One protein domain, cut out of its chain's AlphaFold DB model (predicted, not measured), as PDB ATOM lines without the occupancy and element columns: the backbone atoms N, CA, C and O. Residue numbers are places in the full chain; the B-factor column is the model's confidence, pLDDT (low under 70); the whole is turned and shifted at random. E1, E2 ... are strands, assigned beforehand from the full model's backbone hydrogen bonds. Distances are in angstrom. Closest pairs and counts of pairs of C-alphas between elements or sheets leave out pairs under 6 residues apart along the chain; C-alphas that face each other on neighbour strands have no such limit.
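This is residues 14 to 60 of the 62 residues of an uncharacterized protein of Paenibacillus sp. FSL A5-0031 (UniProt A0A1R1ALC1). The model is one strongly twisted sheet of four strands folded to and fro, with no named helix over it. Its inner strands, E2 and E3, form a long bent hairpin with E1 along one side and E4 along the other; the turn of this hairpin and the turn between E3 and E4 make the two far ends of the whole. The printed part has 47 residues, with four named strands in the order E1, E2, E3, E4 both along the chain and across the sheet, each antiparallel to its neighbour. The class is all strand. The whole is compact, with a radius of gyration of the C-alphas of 10.9 A and spans of 30 by 21 by 18 A.

Strand E1, residues 14 to 20, is an edge strand and forms a hairpin with E2, residues 24 to 34. They are antiparallel, at 129 degrees between their directions; N 14 and O 28 are 3.0 A apart and N 20 and O 24 are 2.8 A apart, both within hydrogen-bond range. E2 bends by 106 degrees at residue 31. It forms the next hairpin with E3, residues 39 to 49, antiparallel at 140 degrees. On one side of the bend N 27 and O 44 are within hydrogen-bond range at 2.9 A, and on the other N 34 and O 39 at 2.8 A. E3 bends by 66 degrees at residue 42. The last hairpin joins E3 to the edge strand E4, residues 52 to 59, antiparallel at 142 degrees, with N 49 and O 52 at 2.8 A and N 45 and O 57 at 2.9 A, within hydrogen-bond range. The four strands are a meander, each strand the antiparallel neighbour of the one before. E1 and E4 are apart. The closest C-alphas of E2 and E4, those of Gly 24 and Ala 56, are 7.5 A apart.

E1 begins at C-alpha 14, at (1.702, -13.347, 15.237), and measures 16.2 A from first to last C-alpha. E2 measures 20.0 A and ends at C-alpha 34, at (-4.056, -24.418, 1.708). E3 measures 26.9 A. E4 measures 20.6 A and ends at C-alpha 59, at (-9.768, -19.169, 8.311).

The two C-alphas farthest apart, those of Gly 38 and Gly 50, are 31.0 A apart. The sheet's C-alphas lie up to 6.9 A off their best plane, and from edge to edge the strands' lines turn by 101 degrees. The three links are tight, and the printed part has no cut. The mean pLDDT of the printed part is 81.0, and residues 59 to 60 are under 70.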
ATOM      1  N   SER A  14       1.945 -14.340  14.191       82.75
ATOM      2  CA  SER A  14       1.702 -13.347  15.237       82.75
ATOM      3  C   SER A  14       0.441 -13.682  16.025       82.75
ATOM      4  O   SER A  14      -0.606 -14.036  15.477       82.75
ATOM      5  N   THR A  15       0.553 -13.604  17.349       78.19
ATOM      6  CA  THR A  15      -0.578 -13.812  18.252       78.19
ATOM      7  C   THR A  15      -1.567 -12.667  18.106       78.19
ATOM      8  O   THR A  15      -1.186 -11.499  18.174       78.19
ATOM      9  N   THR A  16      -2.849 -12.995  17.984       79.00
ATOM     10  CA  THR A  16      -3.910 -12.006  18.183       79.00
ATOM     11  C   THR A  16      -4.412 -12.073  19.625       79.00
ATOM     12  O   THR A  16      -4.311 -13.103  20.291       79.00
ATOM     13  N   SER A  17      -5.027 -11.000  20.117       82.62
ATOM     14  CA  SER A  17      -5.672 -10.988  21.440       82.62
ATOM     15  C   SER A  17      -7.000 -11.764  21.479       82.62
ATOM     16  O   SER A  17      -7.734 -11.666  22.461       82.62
ATOM     17  N   ARG A  18      -7.360 -12.482  20.402       81.75
ATOM     18  CA  ARG A  18      -8.656 -13.151  20.250       81.75
ATOM     19  C   ARG A  18      -8.567 -14.625  20.621       81.75
ATOM     20  O   ARG A  18      -7.656 -15.344  20.211       81.75
ATOM     21  N   VAL A  19      -9.570 -15.068  21.368       84.62
ATOM     22  CA  VAL A  19      -9.764 -16.464  21.755       84.62
ATOM     23  C   VAL A  19     -11.200 -16.835  21.441       84.62
ATOM     24  O   VAL A  19     -12.123 -16.123  21.828       84.62
ATOM     25  N   ASP A  20     -11.371 -17.938  20.733       85.88
ATOM     26  CA  ASP A  20     -12.657 -18.573  20.493       85.88
ATOM     27  C   ASP A  20     -12.797 -19.777  21.433       85.88
ATOM     28  O   ASP A  20     -11.872 -20.580  21.579       85.88
ATOM     29  N   GLU A  21     -13.947 -19.930  22.087       83.81
ATOM     30  CA  GLU A  21     -14.168 -21.013  23.058       83.81
ATOM     31  C   GLU A  21     -14.090 -22.406  22.407       83.81
ATOM     32  O   GLU A  21     -13.590 -23.376  22.993       83.81
ATOM     33  N   LYS A  22     -14.530 -22.514  21.150       84.00
ATOM     34  CA  LYS A  22     -14.561 -23.766  20.397       84.00
ATOM     35  C   LYS A  22     -13.229 -24.064  19.719       84.00
ATOM     36  O   LYS A  22     -12.855 -25.240  19.651       84.00
ATOM     37  N   TYR A  23     -12.495 -23.057  19.256       82.25
ATOM     38  CA  TYR A  23     -11.305 -23.245  18.418       82.25
ATOM     39  C   TYR A  23      -9.987 -22.792  19.055       82.25
ATOM     40  O   TYR A  23      -8.940 -23.251  18.617       82.25
ATOM     41  N   GLY A  24     -10.006 -22.046  20.158       82.56
ATOM     42  CA  GLY A  24      -8.812 -21.649  20.908       82.56
ATOM     43  C   GLY A  24      -8.274 -20.278  20.506       82.56
ATOM     44  O   GLY A  24      -9.025 -19.385  20.125       82.56
ATOM     45  N   HIS A  25      -6.963 -20.089  20.632       84.94
ATOM     46  CA  HIS A  25      -6.326 -18.801  20.354       84.94
ATOM     47  C   HIS A  25      -6.178 -18.587  18.848       84.94
ATOM     48  O   HIS A  25      -5.722 -19.490  18.141       84.94
ATOM     49  N   LEU A  26      -6.528 -17.391  18.376       86.12
ATOM     50  CA  LEU A  26      -6.363 -16.991  16.984       86.12
ATOM     51  C   LEU A  26      -4.961 -16.418  16.756       86.12
ATOM     52  O   LEU A  26      -4.500 -15.536  17.489       86.12
ATOM     53  N   TYR A  27      -4.318 -16.881  15.694       85.69
ATOM     54  CA  TYR A  27      -3.028 -16.400  15.223       85.69
ATOM     55  C   TYR A  27      -3.151 -15.975  13.769       85.69
ATOM     56  O   TYR A  27      -3.789 -16.668  12.975       85.69
ATOM     57  N   ASN A  28      -2.508 -14.866  13.425       86.88
ATOM     58  CA  ASN A  28      -2.288 -14.511  12.032       86.88
ATOM     59  C   ASN A  28      -1.073 -15.283  11.536       86.88
ATOM     60  O   ASN A  28      -0.085 -15.419  12.268       86.88
ATOM     61  N   VAL A  29      -1.159 -15.784  10.313       83.44
ATOM     62  CA  VAL A  29      -0.079 -16.534   9.681       83.44
ATOM     63  C   VAL A  29       0.122 -16.019   8.261       83.44
ATOM     64  O   VAL A  29      -0.854 -15.757   7.574       83.44
ATOM     65  N   ASN A  30       1.375 -15.873   7.838       81.06
ATOM     66  CA  ASN A  30       1.732 -15.515   6.462       81.06
ATOM     67  C   ASN A  30       2.635 -16.594   5.854       81.06
ATOM     68  O   ASN A  30       3.441 -17.206   6.565       81.06
ATOM     69  N   GLY A  31       2.532 -16.807   4.541       76.62
ATOM     70  CA  GLY A  31       3.323 -17.803   3.811       76.62
ATOM     71  C   GLY A  31       2.806 -19.238   3.945       76.62
ATOM     72  O   GLY A  31       3.509 -20.190   3.598       76.62
ATOM     73  N   TYR A  32       1.584 -19.402   4.449       77.06
ATOM     74  CA  TYR A  32       0.930 -20.688   4.635       77.06
ATOM     75  C   TYR A  32      -0.102 -20.914   3.540       77.06
ATOM     76  O   TYR A  32      -1.009 -20.112   3.392       77.06
ATOM     77  N   MET A  33      -0.005 -22.020   2.805       78.94
ATOM     78  CA  MET A  33      -0.901 -22.296   1.679       78.94
ATOM     79  C   MET A  33      -1.813 -23.482   1.973       78.94
ATOM     80  O   MET A  33      -1.352 -24.553   2.380       78.94
ATOM     81  N   HIS A  34      -3.105 -23.320   1.714       75.31
ATOM     82  CA  HIS A  34      -4.056 -24.418   1.708       75.31
ATOM     83  C   HIS A  34      -3.891 -25.215   0.413       75.31
ATOM     84  O   HIS A  34      -4.397 -24.829  -0.636       75.31
ATOM     85  N   TYR A  35      -3.173 -26.340   0.476       73.06
ATOM     86  CA  TYR A  35      -2.811 -27.134  -0.707       73.06
ATOM     87  C   TYR A  35      -3.986 -27.477  -1.649       73.06
ATOM     88  O   TYR A  35      -3.803 -27.370  -2.860       73.06
ATOM     89  N   PRO A  36      -5.188 -27.853  -1.159       76.38
ATOM     90  CA  PRO A  36      -6.307 -28.174  -2.045       76.38
ATOM     91  C   PRO A  36      -6.835 -26.994  -2.866       76.38
ATOM     92  O   PRO A  36      -7.294 -27.214  -3.982       76.38
ATOM     93  N   THR A  37      -6.820 -25.773  -2.320       78.75
ATOM     94  CA  THR A  37      -7.366 -24.594  -3.019       78.75
ATOM     95  C   THR A  37      -6.283 -23.707  -3.621       78.75
ATOM     96  O   THR A  37      -6.556 -22.973  -4.562       78.75
ATOM     97  N   GLY A  38      -5.048 -23.806  -3.129       79.25
ATOM     98  CA  GLY A  38      -3.966 -22.902  -3.491       79.25
ATOM     99  C   GLY A  38      -4.114 -21.509  -2.881       79.25
ATOM    100  O   GLY A  38      -3.415 -20.605  -3.322       79.25
ATOM    101  N   ASP A  39      -4.989 -21.331  -1.888       79.94
ATOM    102  CA  ASP A  39      -5.170 -20.046  -1.210       79.94
ATOM    103  C   ASP A  39      -4.172 -19.876  -0.067       79.94
ATOM    104  O   ASP A  39      -3.816 -20.843   0.617       79.94
ATOM    105  N   GLU A  40      -3.769 -18.634   0.185       81.31
ATOM    106  CA  GLU A  40      -3.021 -18.295   1.389       81.31
ATOM    107  C   GLU A  40      -3.949 -18.320   2.613       81.31
ATOM    108  O   GLU A  40      -5.034 -17.736   2.634       81.31
ATOM    109  N   LEU A  41      -3.515 -19.018   3.657       81.31
ATOM    110  CA  LEU A  41      -4.124 -18.980   4.973       81.31
ATOM    111  C   LEU A  41      -3.685 -17.682   5.642       81.31
ATOM    112  O   LEU A  41      -2.504 -17.519   5.915       81.31
ATOM    113  N   GLY A  42      -4.627 -16.784   5.930       83.06
ATOM    114  CA  GLY A  42      -4.333 -15.548   6.668       83.06
ATOM    115  C   GLY A  42      -4.394 -15.721   8.189       83.06
ATOM    116  O   GLY A  42      -3.763 -14.969   8.933       83.06
ATOM    117  N   ALA A  43      -5.157 -16.707   8.677       86.50
ATOM    118  CA  ALA A  43      -5.290 -16.950  10.106       86.50
ATOM    119  C   ALA A  43      -5.577 -18.418  10.456       86.50
ATOM    120  O   ALA A  43      -6.237 -19.159   9.724       86.50
ATOM    121  N   VAL A  44      -5.111 -18.833  11.634       86.50
ATOM    122  CA  VAL A  44      -5.362 -20.167  12.188       86.50
ATOM    123  C   VAL A  44      -5.722 -20.091  13.662       86.50
ATOM    124  O   VAL A  44      -5.188 -19.285  14.425       86.50
ATOM    125  N   TYR A  45      -6.606 -20.987  14.079       86.88
ATOM    126  CA  TYR A  45      -6.873 -21.239  15.484       86.88
ATOM    127  C   TYR A  45      -6.001 -22.391  15.977       86.88
ATOM    128  O   TYR A  45      -6.061 -23.494  15.426       86.88
ATOM    129  N   LEU A  46      -5.209 -22.152  17.023       82.75
ATOM    130  CA  LEU A  46      -4.350 -23.168  17.632       82.75
ATOM    131  C   LEU A  46      -4.883 -23.604  18.999       82.75
ATOM    132  O   LEU A  46      -5.213 -22.780  19.861       82.75
ATOM    133  N   LYS A  47      -4.882 -24.921  19.225       83.06
ATOM    134  CA  LYS A  47      -5.141 -25.542  20.530       83.06
ATOM    135  C   LYS A  47      -3.941 -26.344  21.007       83.06
ATOM    136  O   LYS A  47      -3.226 -26.949  20.211       83.06
ATOM    137  N   LYS A  48      -3.751 -26.365  22.328       81.00
ATOM    138  CA  LYS A  48      -2.781 -27.247  22.977       81.00
ATOM    139  C   LYS A  48      -3.369 -28.642  23.154       81.00
ATOM    140  O   LYS A  48      -4.472 -28.789  23.677       81.00
ATOM    141  N   LEU A  49      -2.583 -29.647  22.798       79.50
ATOM    142  CA  LEU A  49      -2.760 -31.043  23.172       79.50
ATOM    143  C   LEU A  49      -1.501 -31.478  23.937       79.50
ATOM    144  O   LEU A  49      -0.521 -31.938  23.354       79.50
ATOM    145  N   GLY A  50      -1.503 -31.255  25.255       82.88
ATOM    146  CA  GLY A  50      -0.317 -31.450  26.092       82.88
ATOM    147  C   GLY A  50       0.826 -30.503  25.682       82.88
ATOM    148  O   GLY A  50       0.610 -29.289  25.670       82.88
ATOM    149  N   PRO A  51       2.030 -31.017  25.349       81.75
ATOM    150  CA  PRO A  51       3.146 -30.191  24.885       81.75
ATOM    151  C   PRO A  51       3.032 -29.792  23.404       81.75
ATOM    152  O   PRO A  51       3.812 -28.968  22.933       81.75
ATOM    153  N   LEU A  52       2.093 -30.386  22.662       77.62
ATOM    154  CA  LEU A  52       1.923 -30.153  21.234       77.62
ATOM    155  C   LEU A  52       0.855 -29.092  20.981       77.62
ATOM    156  O   LEU A  52      -0.098 -28.943  21.747       77.62
ATOM    157  N   TRP A  53       0.990 -28.395  19.861       78.81
ATOM    158  CA  TRP A  53      -0.048 -27.528  19.322       78.81
ATOM    159  C   TRP A  53      -0.593 -28.129  18.035       78.81
ATOM    160  O   TRP A  53       0.154 -28.726  17.262       78.81
ATOM    161  N   TYR A  54      -1.888 -27.954  17.799       81.25
ATOM    162  CA  TYR A  54      -2.520 -28.350  16.550       81.25
ATOM    163  C   TYR A  54      -3.457 -27.257  16.044       81.25
ATOM    164  O   TYR A  54      -4.034 -26.493  16.825       81.25
ATOM    165  N   VAL A  55      -3.607 -27.205  14.722       83.31
ATOM    166  CA  VAL A  55      -4.556 -26.320  14.046       83.31
ATOM    167  C   VAL A  55      -5.961 -26.884  14.242       83.31
ATOM    168  O   VAL A  55      -6.288 -27.956  13.736       83.31
ATOM    169  N   ALA A  56      -6.784 -26.177  15.012       84.75
ATOM    170  CA  ALA A  56      -8.169 -26.552  15.284       84.75
ATOM    171  C   ALA A  56      -9.122 -26.072  14.181       84.75
ATOM    172  O   ALA A  56     -10.143 -26.706  13.923       84.75
ATOM    173  N   SER A  57      -8.794 -24.947  13.547       83.88
ATOM    174  CA  SER A  57      -9.532 -24.385  12.421       83.88
ATOM    175  C   SER A  57      -8.617 -23.459  11.623       83.88
ATOM    176  O   SER A  57      -7.726 -22.821  12.188       83.88
ATOM    177  N   VAL A  58      -8.836 -23.408  10.314       80.94
ATOM    178  CA  VAL A  58      -8.203 -22.456   9.401       80.94
ATOM    179  C   VAL A  58      -9.267 -21.472   8.939       80.94
ATOM    180  O   VAL A  58     -10.408 -21.864   8.692       80.94
ATOM    181  N   GLY A  59      -8.900 -20.202   8.845       69.31
ATOM    182  CA  GLY A  59      -9.768 -19.169   8.311       69.31
ATOM    183  C   GLY A  59      -9.001 -18.289   7.343       69.31
ATOM    184  O   GLY A  59      -7.801 -18.057   7.487       69.31
ATOM    185  N   THR A  60      -9.715 -17.736   6.376       59.53
ATOM    186  CA  THR A  60      -9.340 -16.426   5.867       59.53
ATOM    187  C   THR A  60      -9.589 -15.474   7.036       59.53
ATOM    188  O   THR A  60     -10.698 -15.459   7.577       59.53
TER     189      THR A  60